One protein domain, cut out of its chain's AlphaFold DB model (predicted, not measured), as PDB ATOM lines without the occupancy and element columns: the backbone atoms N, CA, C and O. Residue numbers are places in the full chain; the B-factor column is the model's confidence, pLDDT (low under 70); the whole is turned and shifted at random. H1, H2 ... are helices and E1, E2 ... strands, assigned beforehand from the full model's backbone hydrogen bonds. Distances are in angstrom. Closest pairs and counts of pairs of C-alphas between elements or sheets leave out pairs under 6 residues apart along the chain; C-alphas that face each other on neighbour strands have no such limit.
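This is residues 31 to 206 of the 206 residues of the protein "subtilisin-like protease" of Nicotiana sylvestris (UniProt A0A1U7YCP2). Little regular structure: an elongated body of loops holds H1 and H2, with the E1-E2 hairpin at one end and H4 and H5 at the other. Residues 60 to 65 and 179 to 185 stick out. The printed part has 176 residues, 59 in E1, E2 and H1 to H5, in that order; mostly helix, loose, radius of gyration of the C-alphas 20.2 A, spans 67 by 39 by 38 A.

E1, residues 52 to 55, begins at C-alpha (206.381, 246.290, 198.068); E2 is 69 to 72. H1, 75 to 92, is 26.0 A long; H2 is 98 to 107, H3 130 to 133, H4 154 to 164. H5, 169 to 176, ends at C-alpha (198.782, 210.661, 190.733).

E1 and E2 are antiparallel; N 52 and O 72 are 2.9 A apart, within hydrogen-bond range. H1, with residues 86 to 90 alone, touches H2; the closest C-alphas, Ala 86 and Ile 101, are 6.4 A apart. H4 and H5 are close but not clearly touching, closest C-alphas Cys 162 and Leu 169, 7.1 A. H3 touches no helix. Every O i to N i+4 pair is within range in H2 and H4, 12 of 14 in H1, 1 of 4 in H5, with 1 of 5 O i to N i+3; H3 is too short.

C-alphas 65 and 184 are farthest apart, 67.2 A. The printed part has no cut. Links E1 to E2, H2 to H3 and H3 to H4 are long. Residues 60 to 66 and 165 to 206 have pLDDT under 70.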
ATOM      1  N   SER A  31     214.233 232.385 202.172       95.62
ATOM      2  CA  SER A  31     214.675 231.001 202.345       95.62
ATOM      3  C   SER A  31     215.743 230.625 201.322       95.62
ATOM      4  O   SER A  31     215.668 231.029 200.160       95.62
ATOM      5  N   ARG A  32     216.719 229.832 201.768       95.19
ATOM      6  CA  ARG A  32     217.850 229.369 200.958       95.19
ATOM      7  C   ARG A  32     217.740 227.870 200.694       95.19
ATOM      8  O   ARG A  32     217.091 227.154 201.457       95.19
ATOM      9  N   GLY A  33     218.342 227.411 199.604       93.44
ATOM     10  CA  GLY A  33     218.459 225.989 199.295       93.44
ATOM     11  C   GLY A  33     219.550 225.267 200.099       93.44
ATOM     12  O   GLY A  33     220.205 225.876 200.948       93.44
ATOM     13  N   PRO A  34     219.781 223.973 199.808       93.56
ATOM     14  CA  PRO A  34     219.118 223.173 198.773       93.56
ATOM     15  C   PRO A  34     217.658 222.821 199.113       93.56
ATOM     16  O   PRO A  34     217.242 222.858 200.268       93.56
ATOM     17  N   GLY A  35     216.867 222.484 198.090       87.44
ATOM     18  CA  GLY A  35     215.530 221.916 198.282       87.44
ATOM     19  C   GLY A  35     215.579 220.434 198.675       87.44
ATOM     20  O   GLY A  35     216.636 219.811 198.665       87.44
ATOM     21  N   SER A  36     214.420 219.844 198.973       85.56
ATOM     22  CA  SER A  36     214.307 218.412 199.303       85.56
ATOM     23  C   SER A  36     214.500 217.477 198.103       85.56
ATOM     24  O   SER A  36     214.756 216.293 198.294       85.56
ATOM     25  N   ALA A  37     214.366 217.995 196.881       82.94
ATOM     26  CA  ALA A  37     214.504 217.246 195.637       82.94
ATOM     27  C   ALA A  37     215.997 217.072 195.278       82.94
ATOM     28  O   ALA A  37     216.657 218.063 194.944       82.94
ATOM     29  N   PRO A  38     216.558 215.845 195.332       82.88
ATOM     30  CA  PRO A  38     217.976 215.623 195.073       82.88
ATOM     31  C   PRO A  38     218.367 216.068 193.663       82.88
ATOM     32  O   PRO A  38     217.680 215.763 192.688       82.88
ATOM     33  N   GLY A  39     219.482 216.790 193.552       84.12
ATOM     34  CA  GLY A  39     219.995 217.252 192.264       84.12
ATOM     35  C   GLY A  39     219.186 218.375 191.604       84.12
ATOM     36  O   GLY A  39     219.452 218.690 190.450       84.12
ATOM     37  N   ILE A  40     218.229 219.001 192.299       87.00
ATOM     38  CA  ILE A  40     217.507 220.180 191.801       87.00
ATOM     39  C   ILE A  40     217.814 221.379 192.702       87.00
ATOM     40  O   ILE A  40     217.514 221.378 193.897       87.00
ATOM     41  N   ILE A  41     218.407 222.423 192.120       92.12
ATOM     42  CA  ILE A  41     218.719 223.668 192.832       92.12
ATOM     43  C   ILE A  41     217.425 224.439 193.112       92.12
ATOM     44  O   ILE A  41     216.542 224.536 192.258       92.12
ATOM     45  N   LYS A  42     217.323 224.991 194.325       93.19
ATOM     46  CA  LYS A  42     216.262 225.912 194.744       93.19
ATOM     47  C   LYS A  42     216.869 227.100 195.501       93.19
ATOM     48  O   LYS A  42     217.852 226.880 196.210       93.19
ATOM     49  N   PRO A  43     216.275 228.307 195.413       96.81
ATOM     50  CA  PRO A  43     215.098 228.663 194.605       96.81
ATOM     51  C   PRO A  43     215.387 228.638 193.091       96.81
ATOM     52  O   PRO A  43     216.524 228.449 192.681       96.81
ATOM     53  N   ASP A  44     214.351 228.770 192.254       96.00
ATOM     54  CA  ASP A  44     214.531 228.803 190.789       96.00
ATOM     55  C   ASP A  44     214.934 230.205 190.290       96.00
ATOM     56  O   ASP A  44     215.744 230.337 189.377       96.00
ATOM     57  N   LEU A  45     214.348 231.251 190.879       96.62
ATOM     58  CA  LEU A  45     214.432 232.636 190.414       96.62
ATOM     59  C   LEU A  45     214.153 233.597 191.580       96.62
ATOM     60  O   LEU A  45     213.305 233.308 192.427       96.62
ATOM     61  N   ALA A  46     214.815 234.751 191.596       97.69
ATOM     62  CA  ALA A  46     214.534 235.855 192.506       97.69
ATOM     63  C   ALA A  46     213.640 236.922 191.851       97.69
ATOM     64  O   ALA A  46     213.670 237.140 190.639       97.69
ATOM     65  N   ALA A  47     212.866 237.641 192.666       98.12
ATOM     66  CA  ALA A  47     212.049 238.779 192.239       98.12
ATOM     67  C   ALA A  47     211.878 239.798 193.387       98.12
ATOM     68  O   ALA A  47     212.149 239.460 194.545       98.12
ATOM     69  N   PRO A  48     211.432 241.040 193.103       97.19
ATOM     70  CA  PRO A  48     211.233 242.062 194.128       97.19
ATOM     71  C   PRO A  48     210.219 241.638 195.198       97.19
ATOM     72  O   PRO A  48     209.053 241.390 194.901       97.19
ATOM     73  N   GLY A  49     210.659 241.575 196.457       96.25
ATOM     74  CA  GLY A  49     209.815 241.148 197.580       96.25
ATOM     75  C   GLY A  49     210.011 241.939 198.871       96.25
ATOM     76  O   GLY A  49     209.434 241.576 199.889       96.25
ATOM     77  N   ARG A  50     210.823 243.000 198.871       94.88
ATOM     78  CA  ARG A  50     211.039 243.863 200.042       94.88
ATOM     79  C   ARG A  50     210.397 245.224 199.796       94.88
ATOM     80  O   ARG A  50     210.617 245.808 198.743       94.88
ATOM     81  N   ASN A  51     209.664 245.725 200.788       94.06
ATOM     82  CA  ASN A  51     209.002 247.031 200.769       94.06
ATOM     83  C   ASN A  51     208.114 247.243 199.531       94.06
ATOM     84  O   ASN A  51     208.156 248.290 198.891       94.06
ATOM     85  N   ILE A  52     207.305 246.238 199.199       95.38
ATOM     86  CA  ILE A  52     206.381 246.290 198.068       95.38
ATOM     87  C   ILE A  52     205.080 246.950 198.517       95.38
ATOM     88  O   ILE A  52     204.426 246.468 199.441       95.38
ATOM     89  N   LEU A  53     204.718 248.043 197.846       93.75
ATOM     90  CA  LEU A  53     203.432 248.718 197.998       93.75
ATOM     91  C   LEU A  53     202.366 247.975 197.181       93.75
ATOM     92  O   LEU A  53     202.507 247.839 195.966       93.75
ATOM     93  N   ALA A  54     201.296 247.525 197.826       93.00
ATOM     94  CA  ALA A  54     200.182 246.841 197.168       93.00
ATOM     95  C   ALA A  54     198.846 247.200 197.826       93.00
ATOM     96  O   ALA A  54     198.829 247.785 198.904       93.00
ATOM     97  N   ALA A  55     197.732 246.874 197.165       91.50
ATOM     98  CA  ALA A  55     196.395 247.163 197.677       91.50
ATOM     99  C   ALA A  55     196.118 246.436 199.005       91.50
ATOM    100  O   ALA A  55     196.518 245.285 199.181       91.50
ATOM    101  N   TRP A  56     195.401 247.100 199.912       87.19
ATOM    102  CA  TRP A  56     195.059 246.588 201.237       87.19
ATOM    103  C   TRP A  56     193.585 246.852 201.579       87.19
ATOM    104  O   TRP A  56     193.072 247.934 201.268       87.19
ATOM    105  N   PRO A  57     192.875 245.889 202.198       82.81
ATOM    106  CA  PRO A  57     191.479 246.072 202.570       82.81
ATOM    107  C   PRO A  57     191.302 247.198 203.609       82.81
ATOM    108  O   PRO A  57     191.950 247.185 204.656       82.81
ATOM    109  N   PRO A  58     190.361 248.140 203.395       75.19
ATOM    110  CA  PRO A  58     190.202 249.328 204.243       75.19
ATOM    111  C   PRO A  58     189.574 249.042 205.619       75.19
ATOM    112  O   PRO A  58     189.470 249.943 206.447       75.19
ATOM    113  N   PHE A  59     189.112 247.811 205.862       73.38
ATOM    114  CA  PHE A  59     188.418 247.403 207.089       73.38
ATOM    115  C   PHE A  59     189.323 246.686 208.102       73.38
ATOM    116  O   PHE A  59     188.890 246.414 209.225       73.38
ATOM    117  N   GLU A  60     190.582 246.411 207.754       67.75
ATOM    118  CA  GLU A  60     191.555 245.908 208.721       67.75
ATOM    119  C   GLU A  60     192.112 247.062 209.565       67.75
ATOM    120  O   GLU A  60     192.957 247.842 209.134       67.75
ATOM    121  N   LYS A  61     191.633 247.160 210.812       55.16
ATOM    122  CA  LYS A  61     191.932 248.224 211.792       55.16
ATOM    123  C   LYS A  61     193.397 248.299 212.262       55.16
ATOM    124  O   LYS A  61     193.688 249.018 213.214       55.16
ATOM    125  N   ALA A  62     194.310 247.537 211.663       60.12
ATOM    126  CA  ALA A  62     195.690 247.421 212.131       60.12
ATOM    127  C   ALA A  62     196.500 248.720 211.959       60.12
ATOM    128  O   ALA A  62     197.532 248.882 212.609       60.12
ATOM    129  N   ARG A  63     196.047 249.662 211.119       61.56
ATOM    130  CA  ARG A  63     196.701 250.962 210.920       61.56
ATOM    131  C   ARG A  63     195.650 252.069 210.937       61.56
ATOM    132  O   ARG A  63     194.666 252.007 210.213       61.56
ATOM    133  N   ALA A  64     195.845 253.042 211.825       55.56
ATOM    134  CA  ALA A  64     194.849 254.041 212.221       55.56
ATOM    135  C   ALA A  64     194.478 255.067 211.129       55.56
ATOM    136  O   ALA A  64     193.552 255.847 211.329       55.56
ATOM    137  N   ASP A  65     195.129 255.013 209.968       61.69
ATOM    138  CA  ASP A  65     194.880 255.892 208.833       61.69
ATOM    139  C   ASP A  65     194.444 255.024 207.648       61.69
ATOM    140  O   ASP A  65     195.207 254.183 207.176       61.69
ATOM    141  N   SER A  66     193.194 255.172 207.202       57.38
ATOM    142  CA  SER A  66     192.619 254.377 206.110       57.38
ATOM    143  C   SER A  66     193.410 254.591 204.818       57.38
ATOM    144  O   SER A  66     193.245 255.599 204.132       57.38
ATOM    145  N   ILE A  67     194.280 253.641 204.487       70.25
ATOM    146  CA  ILE A  67     194.990 253.602 203.215       70.25
ATOM    147  C   ILE A  67     194.599 252.318 202.488       70.25
ATOM    148  O   ILE A  67     194.737 251.221 203.015       70.25
ATOM    149  N   PHE A  68     194.116 252.458 201.250       85.06
ATOM    150  CA  PHE A  68     193.817 251.349 200.330       85.06
ATOM    151  C   PHE A  68     195.066 250.555 199.913       85.06
ATOM    152  O   PHE A  68     194.998 249.748 198.989       85.06
ATOM    153  N   TYR A  69     196.211 250.810 200.547       87.62
ATOM    154  CA  TYR A  69     197.510 250.257 200.214       87.62
ATOM    155  C   TYR A  69     198.325 250.015 201.482       87.62
ATOM    156  O   TYR A  69     198.246 250.805 202.415       87.62
ATOM    157  N   ASP A  70     199.162 248.984 201.488       88.31
ATOM    158  CA  ASP A  70     200.178 248.772 202.520       88.31
ATOM    159  C   ASP A  70     201.523 248.410 201.879       88.31
ATOM    160  O   ASP A  70     201.594 247.956 200.734       88.31
ATOM    161  N   ILE A  71     202.597 248.644 202.627       91.12
ATOM    162  CA  ILE A  71     203.960 248.264 202.274       91.12
ATOM    163  C   ILE A  71     204.319 247.020 203.079       91.12
ATOM    164  O   ILE A  71     204.440 247.069 204.305       91.12
ATOM    165  N   MET A  72     204.535 245.912 202.376       92.06
ATOM    166  CA  MET A  72     204.884 244.627 202.976       92.06
ATOM    167  C   MET A  72     206.178 244.062 202.396       92.06
ATOM    168  O   MET A  72     206.634 244.438 201.316       92.06
ATOM    169  N   SER A  73     206.781 243.139 203.141       94.50
ATOM    170  CA  SER A  73     207.963 242.396 202.714       94.50
ATOM    171  C   SER A  73     207.727 240.901 202.878       94.50
ATOM    172  O   SER A  73     207.174 240.466 203.885       94.50
ATOM    173  N   GLY A  74     208.171 240.114 201.905       95.25
ATOM    174  CA  GLY A  74     208.095 238.663 201.928       95.25
ATOM    175  C   GLY A  74     208.311 238.051 200.549       95.25
ATOM    176  O   GLY A  74     208.120 238.694 199.516       95.25
ATOM    177  N   THR A  75     208.641 236.761 200.519       95.50
ATOM    178  CA  THR A  75     208.605 235.977 199.274       95.50
ATOM    179  C   THR A  75     207.190 235.929 198.693       95.50
ATOM    180  O   THR A  75     207.040 235.925 197.475       95.50
ATOM    181  N   SER A  76     206.152 236.035 199.532       95.50
ATOM    182  CA  SER A  76     204.760 236.238 199.112       95.50
ATOM    183  C   SER A  76     204.551 237.472 198.229       95.50
ATOM    184  O   SER A  76     203.629 237.465 197.423       95.50
ATOM    185  N   MET A  77     205.395 238.506 198.341       97.25
ATOM    186  CA  MET A  77     205.362 239.691 197.471       97.25
ATOM    187  C   MET A  77     206.241 239.519 196.223       97.25
ATOM    188  O   MET A  77     205.949 240.111 195.186       97.25
ATOM    189  N   ALA A  78     207.263 238.661 196.275       96.94
ATOM    190  CA  ALA A  78     208.057 238.285 195.102       96.94
ATOM    191  C   ALA A  78     207.271 237.381 194.135       96.94
ATOM    192  O   ALA A  78     207.291 237.603 192.925       96.94
ATOM    193  N   THR A  79     206.524 236.405 194.658       96.75
ATOM    194  CA  THR A  79     205.702 235.468 193.875       96.75
ATOM    195  C   THR A  79     204.788 236.150 192.843       96.75
ATOM    196  O   THR A  79     204.872 235.780 191.673       96.75
ATOM    197  N   PRO A  80     203.949 237.152 193.184       97.38
ATOM    198  CA  PRO A  80     203.058 237.786 192.213       97.38
ATOM    199  C   PRO A  80     203.792 238.543 191.097       97.38
ATOM    200  O   PRO A  80     203.249 238.629 189.998       97.38
ATOM    201  N   HIS A  81     205.024 239.025 191.313       98.00
ATOM    202  CA  HIS A  81     205.835 239.598 190.229       98.00
ATOM    203  C   HIS A  81     206.191 238.533 189.187       98.00
ATOM    204  O   HIS A  81     205.995 238.747 187.991       98.00
ATOM    205  N   VAL A  82     206.659 237.362 189.633       98.38
ATOM    206  CA  VAL A  82     206.970 236.237 188.736       98.38
ATOM    207  C   VAL A  82     205.701 235.736 188.045       98.38
ATOM    208  O   VAL A  82     205.701 235.561 186.829       98.38
ATOM    209  N   THR A  83     204.603 235.566 188.789       97.75
ATOM    210  CA  THR A  83     203.311 235.124 188.243       97.75
ATOM    211  C   THR A  83     202.781 236.083 187.179       97.75
ATOM    212  O   THR A  83     202.307 235.629 186.141       97.75
ATOM    213  N   GLY A  84     202.886 237.398 187.393       97.81
ATOM    214  CA  GLY A  84     202.457 238.401 186.416       97.81
ATOM    215  C   GLY A  84     203.228 238.302 185.099       97.81
ATOM    216  O   GLY A  84     202.621 238.286 184.028       97.81
ATOM    217  N   VAL A  85     204.555 238.154 185.165       98.25
ATOM    218  CA  VAL A  85     205.386 237.990 183.959       98.25
ATOM    219  C   VAL A  85     205.133 236.640 183.289       98.25
ATOM    220  O   VAL A  85     204.994 236.586 182.071       98.25
ATOM    221  N   ALA A  86     204.997 235.558 184.056       98.19
ATOM    222  CA  ALA A  86     204.655 234.243 183.517       98.19
ATOM    223  C   ALA A  86     203.299 234.255 182.785       98.19
ATOM    224  O   ALA A  86     203.173 233.673 181.709       98.19
ATOM    225  N   ALA A  87     202.297 234.949 183.335       97.81
ATOM    226  CA  ALA A  87     200.994 235.119 182.700       97.81
ATOM    227  C   ALA A  87     201.089 235.942 181.405       97.81
ATOM    228  O   ALA A  87     200.478 235.569 180.404       97.81
ATOM    229  N   LEU A  88     201.893 237.011 181.395       97.69
ATOM    230  CA  LEU A  88     202.155 237.796 180.187       97.69
ATOM    231  C   LEU A  88     202.824 236.946 179.100       97.69
ATOM    232  O   LEU A  88     202.374 236.955 177.955       97.69
ATOM    233  N   LEU A  89     203.845 236.161 179.456       97.31
ATOM    234  CA  LEU A  89     204.488 235.231 178.527       97.31
ATOM    235  C   LEU A  89     203.503 234.189 178.003       97.31
ATOM    236  O   LEU A  89     203.499 233.916 176.810       97.31
ATOM    237  N   LYS A  90     202.619 233.649 178.850       97.31
ATOM    238  CA  LYS A  90     201.579 232.710 178.405       97.31
ATOM    239  C   LYS A  90     200.578 233.357 177.446       97.31
ATOM    240  O   LYS A  90     200.104 232.682 176.537       97.31
ATOM    241  N   ALA A  91     200.255 234.635 177.636       97.50
ATOM    242  CA  ALA A  91     199.375 235.371 176.733       97.50
ATOM    243  C   ALA A  91     200.034 235.632 175.368       97.50
ATOM    244  O   ALA A  91     199.375 235.495 174.341       97.50
ATOM    245  N   LEU A  92     201.328 235.969 175.353       96.94
ATOM    246  CA  LEU A  92     202.098 236.220 174.127       96.94
ATOM    247  C   LEU A  92     202.494 234.932 173.393       96.94
ATOM    248  O   LEU A  92     202.520 234.903 172.166       96.94
ATOM    249  N   TYR A  93     202.737 233.853 174.137       96.44
ATOM    250  CA  TYR A  93     203.096 232.535 173.625       96.44
ATOM    251  C   TYR A  93     202.103 231.468 174.125       96.44
ATOM    252  O   TYR A  93     202.449 230.633 174.969       96.44
ATOM    253  N   PRO A  94     200.863 231.424 173.594       97.31
ATOM    254  CA  PRO A  94     199.815 230.521 174.084       97.31
ATOM    255  C   PRO A  94     200.188 229.037 174.042       97.31
ATOM    256  O   PRO A  94     199.688 228.250 174.848       97.31
ATOM    257  N   HIS A  95     201.085 228.649 173.137       96.12
ATOM    258  CA  HIS A  95     201.534 227.267 172.967       96.12
ATOM    259  C   HIS A  95     202.689 226.865 173.884       96.12
ATOM    260  O   HIS A  95     202.994 225.677 173.947       96.12
ATOM    261  N   TRP A  96     203.312 227.811 174.594       95.31
ATOM    262  CA  TRP A  96     204.387 227.473 175.517       95.31
ATOM    263  C   TRP A  96     203.879 226.628 176.682       95.31
ATOM    264  O   TRP A  96     202.847 226.929 177.304       95.31
ATOM    265  N   SER A  97     204.619 225.567 176.985       95.44
ATOM    266  CA  SER A  97     204.442 224.748 178.171       95.44
ATOM    267  C   SER A  97     204.821 225.551 179.431       95.44
ATOM    268  O   SER A  97     205.553 226.546 179.360       95.44
ATOM    269  N   PRO A  98     204.356 225.138 180.624       95.00
ATOM    270  CA  PRO A  98     204.839 225.717 181.876       95.00
ATOM    271  C   PRO A  98     206.365 225.603 182.038       95.00
ATOM    272  O   PRO A  98     206.979 226.495 182.623       95.00
ATOM    273  N   ALA A  99     206.975 224.536 181.507       94.00
ATOM    274  CA  ALA A  99     208.421 224.339 181.517       94.00
ATOM    275  C   ALA A  99     209.136 225.331 180.587       94.00
ATOM    276  O   ALA A  99     210.108 225.947 181.017       94.00
ATOM    277  N   GLU A 100     208.610 225.575 179.382       96.31
ATOM    278  CA  GLU A 100     209.141 226.579 178.448       96.31
ATOM    279  C   GLU A 100     209.084 227.990 179.061       96.31
ATOM    280  O   GLU A 100     210.083 228.707 179.039       96.31
ATOM    281  N   ILE A 101     207.968 228.365 179.708       97.50
ATOM    282  CA  ILE A 101     207.848 229.655 180.419       97.50
ATOM    283  C   ILE A 101     208.854 229.740 181.565       97.50
ATOM    284  O   ILE A 101     209.575 230.729 181.687       97.50
ATOM    285  N   LYS A 102     208.923 228.705 182.412       96.75
ATOM    286  CA  LYS A 102     209.883 228.658 183.519       96.75
ATOM    287  C   LYS A 102     211.317 228.793 183.002       96.75
ATOM    288  O   LYS A 102     212.087 229.572 183.558       96.75
ATOM    289  N   SER A 103     211.658 228.076 181.936       97.12
ATOM    290  CA  SER A 103     212.970 228.149 181.307       97.12
ATOM    291  C   SER A 103     213.268 229.556 180.817       97.12
ATOM    292  O   SER A 103     214.335 230.061 181.136       97.12
ATOM    293  N   ALA A 104     212.352 230.190 180.081       98.00
ATOM    294  CA  ALA A 104     212.551 231.542 179.568       98.00
ATOM    295  C   ALA A 104     212.839 232.544 180.695       98.00
ATOM    296  O   ALA A 104     213.742 233.367 180.578       98.00
ATOM    297  N   LEU A 105     212.118 232.444 181.817       98.31
ATOM    298  CA  LEU A 105     212.343 233.296 182.988       98.31
ATOM    299  C   LEU A 105     213.707 233.048 183.645       98.31
ATOM    300  O   LEU A 105     214.368 233.995 184.062       98.31
ATOM    301  N   MET A 106     214.125 231.786 183.751       98.12
ATOM    302  CA  MET A 106     215.384 231.400 184.392       98.12
ATOM    303  C   MET A 106     216.604 231.745 183.533       98.12
ATOM    304  O   MET A 106     217.551 232.345 184.033       98.12
ATOM    305  N   THR A 107     216.599 231.408 182.243       97.00
ATOM    306  CA  THR A 107     217.765 231.589 181.358       97.00
ATOM    307  C   THR A 107     218.049 233.051 181.017       97.00
ATOM    308  O   THR A 107     219.153 233.371 180.586       97.00
ATOM    309  N   THR A 108     217.076 233.940 181.229       97.88
ATOM    310  CA  THR A 108     217.184 235.378 180.930       97.88
ATOM    311  C   THR A 108     217.343 236.253 182.175       97.88
ATOM    312  O   THR A 108     217.474 237.478 182.066       97.88
ATOM    313  N   ALA A 109     217.352 235.639 183.360       97.69
ATOM    314  CA  ALA A 109     217.589 236.313 184.626       97.69
ATOM    315  C   ALA A 109     218.990 236.947 184.676       97.69
ATOM    316  O   ALA A 109     219.927 236.490 184.021       97.69
ATOM    317  N   TYR A 110     219.148 238.004 185.476       96.62
ATOM    318  CA  TYR A 110     220.435 238.679 185.659       96.62
ATOM    319  C   TYR A 110     220.935 238.575 187.097       96.62
ATOM    320  O   TYR A 110     220.160 238.542 188.048       96.62
ATOM    321  N   ASN A 111     222.258 238.562 187.252       96.56
ATOM    322  CA  ASN A 111     222.935 238.329 188.532       96.56
ATOM    323  C   ASN A 111     223.745 239.533 189.019       96.56
ATOM    324  O   ASN A 111     224.634 239.379 189.855       96.56
ATOM    325  N   LEU A 112     223.464 240.719 188.476       96.62
ATOM    326  CA  LEU A 112     224.232 241.930 188.741       96.62
ATOM    327  C   LEU A 112     223.406 242.991 189.471       96.62
ATOM    328  O   LEU A 112     222.225 243.170 189.173       96.62
ATOM    329  N   ASP A 113     224.062 243.708 190.379       94.50
ATOM    330  CA  ASP A 113     223.548 244.912 191.023       94.50
ATOM    331  C   ASP A 113     223.626 246.147 190.103       94.50
ATOM    332  O   ASP A 113     224.105 246.098 188.958       94.50
ATOM    333  N   ASN A 114     223.135 247.281 190.599       93.44
ATOM    334  CA  ASN A 114     223.160 248.563 189.899       93.44
ATOM    335  C   ASN A 114     224.592 249.023 189.557       93.44
ATOM    336  O   ASN A 114     224.787 249.711 188.553       93.44
ATOM    337  N   ALA A 115     225.593 248.616 190.342       94.06
ATOM    338  CA  ALA A 115     227.017 248.853 190.100       94.06
ATOM    339  C   ALA A 115     227.693 247.789 189.218       94.06
ATOM    340  O   ALA A 115     228.903 247.858 189.005       94.06
ATOM    341  N   LYS A 116     226.928 246.843 188.658       95.12
ATOM    342  CA  LYS A 116     227.420 245.736 187.824       95.12
ATOM    343  C   LYS A 116     228.309 244.733 188.567       95.12
ATOM    344  O   LYS A 116     229.044 243.986 187.926       95.12
ATOM    345  N   ASN A 117     228.201 244.665 189.889       95.12
ATOM    346  CA  ASN A 117     228.818 243.620 190.700       95.12
ATOM    347  C   ASN A 117     227.848 242.450 190.896       95.12
ATOM    348  O   ASN A 117     226.638 242.639 190.772       95.12
ATOM    349  N   PRO A 118     228.335 241.242 191.229       96.25
ATOM    350  CA  PRO A 118     227.465 240.140 191.622       96.25
ATOM    351  C   PRO A 118     226.530 240.539 192.768       96.25
ATOM    352  O   PRO A 118     226.982 241.128 193.753       96.25
ATOM    353  N   ILE A 119     225.246 240.182 192.653       96.19
ATOM    354  CA  ILE A 119     224.238 240.412 193.699       96.19
ATOM    355  C   ILE A 119     224.740 239.855 195.034       96.19
ATOM    356  O   ILE A 119     225.294 238.756 195.097       96.19
ATOM    357  N   GLN A 120     224.521 240.606 196.111       95.31
ATOM    358  CA  GLN A 120     224.944 240.238 197.459       95.31
ATOM    359  C   GLN A 120     223.751 239.942 198.373       95.31
ATOM    360  O   GLN A 120     222.610 240.305 198.083       95.31
ATOM    361  N   THR A 121     224.002 239.294 199.508       92.62
ATOM    362  CA  THR A 121     223.033 239.252 200.608       92.62
ATOM    363  C   THR A 121     222.963 240.608 201.311       92.62
ATOM    364  O   THR A 121     223.890 241.415 201.258       92.62
ATOM    365  N   ASP A 122     221.864 240.863 202.013       87.06
ATOM    366  CA  ASP A 122     221.659 242.103 202.768       87.06
ATOM    367  C   ASP A 122     222.593 242.295 203.976       87.06
ATOM    368  O   ASP A 122     222.601 243.369 204.574       87.06
ATOM    369  N   SER A 123     223.414 241.295 204.310       79.00
ATOM    370  CA  SER A 123     224.496 241.430 205.295       79.00
ATOM    371  C   SER A 123     225.671 242.267 204.770       79.00
ATOM    372  O   SER A 123     226.505 242.700 205.564       79.00
ATOM    373  N   GLY A 124     225.728 242.509 203.452       71.12
ATOM    374  CA  GLY A 124     226.851 243.151 202.776       71.12
ATOM    375  C   GLY A 124     228.079 242.237 202.756       71.12
ATOM    376  O   GLY A 124     228.414 241.595 203.747       71.12
ATOM    377  N   ASN A 125     228.778 242.168 201.625       79.88
ATOM    378  CA  ASN A 125     230.018 241.391 201.452       79.88
ATOM    379  C   ASN A 125     229.875 239.863 201.328       79.88
ATOM    380  O   ASN A 125     230.889 239.166 201.311       79.88
ATOM    381  N   VAL A 126     228.662 239.323 201.190       92.31
ATOM    382  CA  VAL A 126     228.462 237.909 200.825       92.31
ATOM    383  C   VAL A 126     227.792 237.849 199.462       92.31
ATOM    384  O   VAL A 126     226.672 238.327 199.304       92.31
ATOM    385  N   ILE A 127     228.485 237.273 198.480       95.38
ATOM    386  CA  ILE A 127     227.958 237.086 197.124       95.38
ATOM    387  C   ILE A 127     226.834 236.047 197.166       95.38
ATOM    388  O   ILE A 127     226.984 234.987 197.774       95.38
ATOM    389  N   ALA A 128     225.718 236.356 196.511       95.88
ATOM    390  CA  ALA A 128     224.597 235.449 196.368       95.88
ATOM    391  C   ALA A 128     224.970 234.263 195.470       95.88
ATOM    392  O   ALA A 128     225.506 234.409 194.373       95.88
ATOM    393  N   THR A 129     224.657 233.075 195.953       95.94
ATOM    394  CA  THR A 129     224.833 231.800 195.269       95.94
ATOM    395  C   THR A 129     223.537 231.383 194.565       95.94
ATOM    396  O   THR A 129     222.463 231.930 194.846       95.94
ATOM    397  N   PRO A 130     223.565 230.346 193.709       96.12
ATOM    398  CA  PRO A 130     222.340 229.759 193.167       96.12
ATOM    399  C   PRO A 130     221.360 229.244 194.236       96.12
ATOM    400  O   PRO A 130     220.164 229.168 193.978       96.12
ATOM    401  N   TYR A 131     221.822 228.945 195.455       96.44
ATOM    402  CA  TYR A 131     220.937 228.591 196.572       96.44
ATOM    403  C   TYR A 131     220.237 229.799 197.207       96.44
ATOM    404  O   TYR A 131     219.346 229.621 198.037       96.44
ATOM    405  N   ASP A 132     220.599 231.014 196.797       96.31
ATOM    406  CA  ASP A 132     220.029 232.263 197.292       96.31
ATOM    407  C   ASP A 132     219.083 232.912 196.278       96.31
ATOM    408  O   ASP A 132     218.022 233.406 196.659       96.31
ATOM    409  N   ILE A 133     219.457 232.900 194.993       96.75
ATOM    410  CA  ILE A 133     218.732 233.593 193.911       96.75
ATOM    411  C   ILE A 133     218.363 232.697 192.722       96.75
ATOM    412  O   ILE A 133     217.752 233.175 191.765       96.75
ATOM    413  N   GLY A 134     218.698 231.405 192.764       96.88
ATOM    414  CA  GLY A 134     218.491 230.504 191.635       96.88
ATOM    415  C   GLY A 134     219.287 230.959 190.419       96.88
ATOM    416  O   GLY A 134     220.498 231.167 190.505       96.88
ATOM    417  N   SER A 135     218.604 231.141 189.292       96.56
ATOM    418  CA  SER A 135     219.222 231.668 188.073       96.56
ATOM    419  C   SER A 135     219.511 233.174 188.117       96.56
ATOM    420  O   SER A 135     220.301 233.652 187.302       96.56
ATOM    421  N   GLY A 136     218.900 233.911 189.049       97.38
ATOM    422  CA  GLY A 136     219.103 235.348 189.226       97.38
ATOM    423  C   GLY A 136     217.820 236.133 189.445       97.38
ATOM    424  O   GLY A 136     216.766 235.569 189.737       97.38
ATOM    425  N   LEU A 137     217.902 237.455 189.300       97.81
ATOM    426  CA  LEU A 137     216.747 238.342 189.370       97.81
ATOM    427  C   LEU A 137     215.981 238.349 188.036       97.81
ATOM    428  O   LEU A 137     216.566 238.463 186.958       97.81
ATOM    429  N   LEU A 138     214.655 238.251 188.137       98.06
ATOM    430  CA  LEU A 138     213.694 238.294 187.036       98.06
ATOM    431  C   LEU A 138     213.962 239.445 186.046       98.06
ATOM    432  O   LEU A 138     213.980 240.615 186.433       98.06
ATOM    433  N   ASN A 139     214.065 239.113 184.754       97.88
ATOM    434  CA  ASN A 139     214.145 240.070 183.646       97.88
ATOM    435  C   ASN A 139     212.947 239.910 182.694       97.88
ATOM    436  O   ASN A 139     212.994 239.078 181.786       97.88
ATOM    437  N   PRO A 140     211.875 240.705 182.851       97.06
ATOM    438  CA  PRO A 140     210.674 240.542 182.036       97.06
ATOM    439  C   PRO A 140     210.930 240.767 180.542       97.06
ATOM    440  O   PRO A 140     210.397 240.041 179.711       97.06
ATOM    441  N   ASN A 141     211.768 241.752 180.204       97.69
ATOM    442  CA  ASN A 141     212.025 242.131 178.816       97.69
ATOM    443  C   ASN A 141     212.863 241.082 178.086       97.69
ATOM    444  O   ASN A 141     212.559 240.743 176.947       97.69
ATOM    445  N   ALA A 142     213.903 240.552 178.734       97.19
ATOM    446  CA  ALA A 142     214.723 239.509 178.126       97.19
ATOM    447  C   ALA A 142     213.954 238.183 177.998       97.19
ATOM    448  O   ALA A 142     214.123 237.482 177.004       97.19
ATOM    449  N   ALA A 143     213.045 237.880 178.932       97.19
ATOM    450  CA  ALA A 143     212.219 236.675 178.885       97.19
ATOM    451  C   ALA A 143     211.247 236.621 177.690       97.19
ATOM    452  O   ALA A 143     210.759 235.540 177.366       97.19
ATOM    453  N   LEU A 144     210.979 237.751 177.022       96.00
ATOM    454  CA  LEU A 144     210.199 237.787 175.780       96.00
ATOM    455  C   LEU A 144     210.925 237.095 174.623       96.00
ATOM    456  O   LEU A 144     210.281 236.510 173.769       96.00
ATOM    457  N   ASN A 145     212.256 237.151 174.585       95.50
ATOM    458  CA  ASN A 145     213.044 236.492 173.549       95.50
ATOM    459  C   ASN A 145     214.220 235.742 174.187       95.50
ATOM    460  O   ASN A 145     215.359 236.214 174.135       95.50
ATOM    461  N   PRO A 146     213.959 234.576 174.803       94.12
ATOM    462  CA  PRO A 146     214.988 233.807 175.494       94.12
ATOM    463  C   PRO A 146     215.968 233.120 174.529       94.12
ATOM    464  O   PRO A 146     216.979 232.574 174.968       94.12
ATOM    465  N   GLY A 147     215.670 233.108 173.222       95.50
ATOM    466  CA  GLY A 147     216.413 232.385 172.191       95.50
ATOM    467  C   GLY A 147     216.196 230.871 172.263       95.50
ATOM    468  O   GLY A 147     215.635 230.282 171.343       95.50
ATOM    469  N   LEU A 148     216.608 230.246 173.368       92.38
ATOM    470  CA  LEU A 148     216.423 228.822 173.641       92.38
ATOM    471  C   LEU A 148     215.625 228.621 174.932       92.38
ATOM    472  O   LEU A 148     215.861 229.285 175.942       92.38
ATOM    473  N   VAL A 149     214.722 227.645 174.899       92.25
ATOM    474  CA  VAL A 149     213.993 227.161 176.073       92.25
ATOM    475  C   VAL A 149     214.260 225.673 176.291       92.25
ATOM    476  O   VAL A 149     214.400 224.896 175.346       92.25
ATOM    477  N   TYR A 150     214.337 225.297 177.560       89.56
ATOM    478  CA  TYR A 150     214.455 223.937 178.056       89.56
ATOM    479  C   TYR A 150     213.057 223.441 178.441       89.56
ATOM    480  O   TYR A 150     212.429 223.985 179.349       89.56
ATOM    481  N   ASP A 151     212.556 222.429 177.735       90.56
ATOM    482  CA  ASP A 151     211.203 221.891 177.917       90.56
ATOM    483  C   ASP A 151     211.256 220.479 178.507       90.56
ATOM    484  O   ASP A 151     212.080 219.663 178.096       90.56
ATOM    485  N   PHE A 152     210.364 220.187 179.451       87.62
ATOM    486  CA  PHE A 152     210.160 218.852 180.011       87.62
ATOM    487  C   PHE A 152     208.668 218.576 180.143       87.62
ATOM    488  O   PHE A 152     207.855 219.486 180.336       87.62
ATOM    489  N   ASN A 153     208.305 217.303 180.066       86.56
ATOM    490  CA  ASN A 153     206.927 216.851 180.164       86.56
ATOM    491  C   ASN A 153     206.686 216.032 181.448       86.56
ATOM    492  O   ASN A 153     207.545 215.896 182.320       86.56
ATOM    493  N   MET A 154     205.473 215.495 181.584       85.12
ATOM    494  CA  MET A 154     205.100 214.676 182.741       85.12
ATOM    495  C   MET A 154     205.882 213.361 182.824       85.12
ATOM    496  O   MET A 154     206.132 212.882 183.927       85.12
ATOM    497  N   GLU A 155     206.281 212.781 181.694       86.94
ATOM    498  CA  GLU A 155     207.070 211.544 181.655       86.94
ATOM    499  C   GLU A 155     208.470 211.780 182.226       86.94
ATOM    500  O   GLU A 155     208.961 210.952 182.993       86.94
ATOM    501  N   ASP A 156     209.073 212.939 181.944       85.38
ATOM    502  CA  ASP A 156     210.357 213.347 182.521       85.38
ATOM    503  C   ASP A 156     210.258 213.493 184.050       85.38
ATOM    504  O   ASP A 156     211.118 213.009 184.787       85.38
ATOM    505  N   ILE A 157     209.175 214.104 184.548       83.56
ATOM    506  CA  ILE A 157     208.931 214.264 185.993       83.56
ATOM    507  C   ILE A 157     208.726 212.905 186.662       83.56
ATOM    508  O   ILE A 157     209.311 212.642 187.711       83.56
ATOM    509  N   VAL A 158     207.909 212.029 186.072       84.94
ATOM    510  CA  VAL A 158     207.683 210.675 186.599       84.94
ATOM    511  C   VAL A 158     208.987 209.885 186.596       84.94
ATOM    512  O   VAL A 158     209.299 209.235 187.589       84.94
ATOM    513  N   SER A 159     209.787 209.991 185.536       84.69
ATOM    514  CA  SER A 159     211.102 209.350 185.451       84.69
ATOM    515  C   SER A 159     212.048 209.856 186.542       84.69
ATOM    516  O   SER A 159     212.677 209.051 187.232       84.69
ATOM    517  N   TYR A 160     212.089 211.173 186.773       83.81
ATOM    518  CA  TYR A 160     212.839 211.772 187.878       83.81
ATOM    519  C   TYR A 160     212.375 211.222 189.231       83.81
ATOM    520  O   TYR A 160     213.191 210.719 190.006       83.81
ATOM    521  N   LEU A 161     211.066 211.234 189.498       83.62
ATOM    522  CA  LEU A 161     210.502 210.726 190.747       83.62
ATOM    523  C   LEU A 161     210.821 209.241 190.939       83.62
ATOM    524  O   LEU A 161     211.346 208.890 191.986       83.62
ATOM    525  N   CYS A 162     210.627 208.392 189.931       83.19
ATOM    526  CA  CYS A 162     210.980 206.970 189.981       83.19
ATOM    527  C   CYS A 162     212.475 206.732 190.245       83.19
ATOM    528  O   CYS A 162     212.819 205.825 191.001       83.19
ATOM    529  N   SER A 163     213.363 207.546 189.665       80.94
ATOM    530  CA  SER A 163     214.813 207.432 189.887       80.94
ATOM    531  C   SER A 163     215.255 207.913 191.274       80.94
ATOM    532  O   SER A 163     216.203 207.381 191.844       80.94
ATOM    533  N   SER A 164     214.557 208.910 191.826       71.00
ATOM    534  CA  SER A 164     214.827 209.487 193.149       71.00
ATOM    535  C   SER A 164     214.172 208.691 194.286       71.00
ATOM    536  O   SER A 164     214.677 208.669 195.406       71.00
ATOM    537  N   ALA A 165     213.073 207.990 193.988       60.53
ATOM    538  CA  ALA A 165     212.227 207.255 194.921       60.53
ATOM    539  C   ALA A 165     212.443 205.738 194.843       60.53
ATOM    540  O   ALA A 165     211.474 204.974 194.856       60.53
ATOM    541  N   VAL A 166     213.703 205.281 194.865       53.22
ATOM    542  CA  VAL A 166     214.096 203.850 194.907       53.22
ATOM    543  C   VAL A 166     213.507 203.082 196.125       53.22
ATOM    544  O   VAL A 166     213.773 201.902 196.304       53.22
ATOM    545  N   GLY A 167     212.632 203.692 196.943       49.66
ATOM    546  CA  GLY A 167     211.887 203.025 198.019       49.66
ATOM    547  C   GLY A 167     210.389 203.352 198.181       49.66
ATOM    548  O   GLY A 167     209.825 202.909 199.175       49.66
ATOM    549  N   GLN A 168     209.716 204.108 197.296       47.62
ATOM    550  CA  GLN A 168     208.303 204.531 197.518       47.62
ATOM    551  C   GLN A 168     207.384 204.434 196.282       47.62
ATOM    552  O   GLN A 168     206.474 205.241 196.092       47.62
ATOM    553  N   LEU A 169     207.575 203.415 195.441       50.34
ATOM    554  CA  LEU A 169     206.749 203.194 194.241       50.34
ATOM    555  C   LEU A 169     205.256 202.911 194.531       50.34
ATOM    556  O   LEU A 169     204.424 203.088 193.642       50.34
ATOM    557  N   GLU A 170     204.897 202.520 195.755       50.22
ATOM    558  CA  GLU A 170     203.500 202.295 196.172       50.22
ATOM    559  C   GLU A 170     202.740 203.620 196.422       50.22
ATOM    560  O   GLU A 170     201.591 203.757 196.013       50.22
ATOM    561  N   SER A 171     203.397 204.641 196.990       49.81
ATOM    562  CA  SER A 171     202.765 205.925 197.376       49.81
ATOM    563  C   SER A 171     202.416 206.818 196.174       49.81
ATOM    564  O   SER A 171     201.393 207.505 196.149       49.81
ATOM    565  N   LEU A 172     203.236 206.778 195.116       49.81
ATOM    566  CA  LEU A 172     203.037 207.619 193.929       49.81
ATOM    567  C   LEU A 172     201.813 207.204 193.092       49.81
ATOM    568  O   LEU A 172     201.218 208.047 192.416       49.81
ATOM    569  N   LYS A 173     201.399 205.931 193.163       49.59
ATOM    570  CA  LYS A 173     200.232 205.412 192.431       49.59
ATOM    571  C   LYS A 173     198.912 205.967 192.973       49.59
ATOM    572  O   LYS A 173     198.035 206.304 192.177       49.59
ATOM    573  N   GLU A 174     198.789 206.124 194.291       48.81
ATOM    574  CA  GLU A 174     197.579 206.671 194.924       48.81
ATOM    575  C   GLU A 174     197.428 208.182 194.718       48.81
ATOM    576  O   GLU A 174     196.309 208.662 194.535       48.81
ATOM    577  N   HIS A 175     198.531 208.938 194.683       50.53
ATOM    578  CA  HIS A 175     198.464 210.401 194.579       50.53
ATOM    579  C   HIS A 175     198.278 210.919 193.142       50.53
ATOM    580  O   HIS A 175     197.660 211.963 192.946       50.53
ATOM    581  N   TYR A 176     198.782 210.197 192.131       52.38
ATOM    582  CA  TYR A 176     198.782 210.661 190.733       52.38
ATOM    583  C   TYR A 176     197.902 209.845 189.767       52.38
ATOM    584  O   TYR A 176     197.868 210.176 188.584       52.38
ATOM    585  N   LYS A 177     197.175 208.806 190.223       42.81
ATOM    586  CA  LYS A 177     196.350 207.918 189.363       42.81
ATOM    587  C   LYS A 177     197.078 207.486 188.075       42.81
ATOM    588  O   LYS A 177     196.506 207.494 186.985       42.81
ATOM    589  N   VAL A 178     198.355 207.124 188.184       49.59
ATOM    590  CA  VAL A 178     199.162 206.702 187.032       49.59
ATOM    591  C   VAL A 178     198.816 205.249 186.695       49.59
ATOM    592  O   VAL A 178     199.363 204.316 187.276       49.59
ATOM    593  N   TYR A 179     197.874 205.059 185.770       39.09
ATOM    594  CA  TYR A 179     197.517 203.761 185.191       39.09
ATOM    595  C   TYR A 179     198.305 203.520 183.902       39.09
ATOM    596  O   TYR A 179     197.742 203.647 182.824       39.09
ATOM    597  N   TRP A 180     199.585 203.157 183.993       36.06
ATOM    598  CA  TRP A 180     200.276 202.492 182.882       36.06
ATOM    599  C   TRP A 180     201.209 201.414 183.437       36.06
ATOM    600  O   TRP A 180     201.961 201.646 184.382       36.06
ATOM    601  N   ASP A 181     201.079 200.212 182.883       39.72
ATOM    602  CA  ASP A 181     201.790 198.993 183.264       39.72
ATOM    603  C   ASP A 181     203.286 199.160 182.941       39.72
ATOM    604  O   ASP A 181     203.703 199.083 181.785       39.72
ATOM    605  N   ILE A 182     204.099 199.475 183.956       42.22
ATOM    606  CA  ILE A 182     205.550 199.647 183.813       42.22
ATOM    607  C   ILE A 182     206.174 198.255 183.668       42.22
ATOM    608  O   ILE A 182     206.613 197.637 184.640       42.22
ATOM    609  N   LYS A 183     206.226 197.756 182.432       36.69
ATOM    610  CA  LYS A 183     207.108 196.656 182.040       36.69
ATOM    611  C   LYS A 183     208.215 197.167 181.125       36.69
ATOM    612  O   LYS A 183     207.926 197.738 180.082       36.69
ATOM    613  N   LEU A 184     209.450 196.810 181.509       32.59
ATOM    614  CA  LEU A 184     210.723 196.961 180.783       32.59
ATOM    615  C   LEU A 184     211.148 198.428 180.565       32.59
ATOM    616  O   LEU A 184     210.462 199.182 179.903       32.59
ATOM    617  N   SER A 185     212.293 198.921 181.029       32.25
ATOM    618  CA  SER A 185     213.533 198.256 181.421       32.25
ATOM    619  C   SER A 185     214.388 199.245 182.221       32.25
ATOM    620  O   SER A 185     214.662 200.366 181.798       32.25
ATOM    621  N   ALA A 186     214.846 198.798 183.388       38.53
ATOM    622  CA  ALA A 186     215.695 199.524 184.326       38.53
ATOM    623  C   ALA A 186     217.160 199.681 183.845       38.53
ATOM    624  O   ALA A 186     218.086 199.469 184.622       38.53
ATOM    625  N   LEU A 187     217.398 200.005 182.566       29.67
ATOM    626  CA  LEU A 187     218.744 199.944 181.971       29.67
ATOM    627  C   LEU A 187     219.232 201.193 181.219       29.67
ATOM    628  O   LEU A 187     220.260 201.116 180.554       29.67
ATOM    629  N   ILE A 188     218.592 202.357 181.377       32.62
ATOM    630  CA  ILE A 188     219.209 203.647 180.999       32.62
ATOM    631  C   ILE A 188     219.636 204.367 182.280       32.62
ATOM    632  O   ILE A 188     219.051 205.335 182.754       32.62
ATOM    633  N   ILE A 189     220.654 203.769 182.886       36.34
ATOM    634  CA  ILE A 189     221.418 204.251 184.028       36.34
ATOM    635  C   ILE A 189     222.280 205.433 183.556       36.34
ATOM    636  O   ILE A 189     223.050 205.291 182.615       36.34
ATOM    637  N   ILE A 190     222.179 206.564 184.261       39.50
ATOM    638  CA  ILE A 190     223.266 207.535 184.476       39.50
ATOM    639  C   ILE A 190     223.935 208.025 183.183       39.50
ATOM    640  O   ILE A 190     224.984 207.543 182.762       39.50
ATOM    641  N   THR A 191     223.398 209.081 182.579       29.56
ATOM    642  CA  THR A 191     224.214 209.935 181.709       29.56
ATOM    643  C   THR A 191     223.822 211.397 181.919       29.56
ATOM    644  O   THR A 191     222.770 211.836 181.481       29.56
ATOM    645  N   LEU A 192     224.720 212.118 182.601       27.84
ATOM    646  CA  LEU A 192     224.822 213.580 182.721       27.84
ATOM    647  C   LEU A 192     223.852 214.325 183.665       27.84
ATOM    648  O   LEU A 192     222.817 214.846 183.279       27.84
ATOM    649  N   HIS A 193     224.294 214.437 184.922       32.16
ATOM    650  CA  HIS A 193     224.348 215.671 185.718       32.16
ATOM    651  C   HIS A 193     223.257 216.732 185.466       32.16
ATOM    652  O   HIS A 193     223.293 217.467 184.486       32.16
ATOM    653  N   ILE A 194     222.345 216.838 186.441       47.88
ATOM    654  CA  ILE A 194     221.854 218.083 187.062       47.88
ATOM    655  C   ILE A 194     222.013 219.309 186.144       47.88
ATOM    656  O   ILE A 194     223.111 219.842 186.011       47.88
ATOM    657  N   MET A 195     220.909 219.763 185.538       34.06
ATOM    658  CA  MET A 195     220.875 220.848 184.537       34.06
ATOM    659  C   MET A 195     221.283 220.446 183.096       34.06
ATOM    660  O   MET A 195     221.523 221.318 182.266       34.06
ATOM    661  N   ILE A 196     221.263 219.143 182.765       37.62
ATOM    662  CA  ILE A 196     221.221 218.582 181.389       37.62
ATOM    663  C   ILE A 196     220.075 217.548 181.273       37.62
ATOM    664  O   ILE A 196     220.222 216.464 180.723       37.62
ATOM    665  N   LEU A 197     218.899 217.850 181.832       38.47
ATOM    666  CA  LEU A 197     217.710 216.978 181.736       38.47
ATOM    667  C   LEU A 197     216.531 217.655 181.040       38.47
ATOM    668  O   LEU A 197     215.377 217.484 181.405       38.47
ATOM    669  N   THR A 198     216.842 218.388 179.980       38.03
ATOM    670  CA  THR A 198     215.926 218.489 178.846       38.03
ATOM    671  C   THR A 198     216.763 218.296 177.596       38.03
ATOM    672  O   THR A 198     217.891 218.792 177.504       38.03
ATOM    673  N   THR A 199     216.241 217.556 176.626       37.25
ATOM    674  CA  THR A 199     216.734 217.747 175.265       37.25
ATOM    675  C   THR A 199     216.487 219.220 174.939       37.25
ATOM    676  O   THR A 199     215.351 219.670 175.109       37.25
ATOM    677  N   PRO A 200     217.494 220.009 174.519       39.47
ATOM    678  CA  PRO A 200     217.216 221.322 173.968       39.47
ATOM    679  C   PRO A 200     216.355 221.096 172.726       39.47
ATOM    680  O   PRO A 200     216.850 220.770 171.649       39.47
ATOM    681  N   ARG A 201     215.036 221.212 172.874       46.69
ATOM    682  CA  ARG A 201     214.147 221.332 171.731       46.69
ATOM    683  C   ARG A 201     214.278 222.772 171.287       46.69
ATOM    684  O   ARG A 201     213.587 223.652 171.787       46.69
ATOM    685  N   SER A 202     215.208 223.016 170.369       39.91
ATOM    686  CA  SER A 202     215.298 224.293 169.676       39.91
ATOM    687  C   SER A 202     214.010 224.499 168.880       39.91
ATOM    688  O   SER A 202     213.899 224.087 167.725       39.91
ATOM    689  N   LYS A 203     213.002 225.115 169.493       47.56
ATOM    690  CA  LYS A 203     211.965 225.801 168.738       47.56
ATOM    691  C   LYS A 203     212.537 227.169 168.407       47.56
ATOM    692  O   LYS A 203     212.513 228.068 169.240       47.56
ATOM    693  N   PHE A 204     213.107 227.299 167.211       38.62
ATOM    694  CA  PHE A 204     213.386 228.614 166.645       38.62
ATOM    695  C   PHE A 204     212.052 229.356 166.556       38.62
ATOM    696  O   PHE A 204     211.160 228.940 165.820       38.62
ATOM    697  N   GLN A 205     211.895 230.408 167.353       45.69
ATOM    698  CA  GLN A 205     210.817 231.364 167.157       45.69
ATOM    699  C   GLN A 205     211.246 232.297 166.024       45.69
ATOM    700  O   GLN A 205     212.242 233.006 166.160       45.69
ATOM    701  N   ILE A 206     210.540 232.213 164.894       38.19
ATOM    702  CA  ILE A 206     210.543 233.229 163.833       38.19
ATOM    703  C   ILE A 206     209.400 234.192 164.144       38.19
ATOM    704  O   ILE A 206     208.310 233.676 164.492       38.19
TER     705      ILE A 206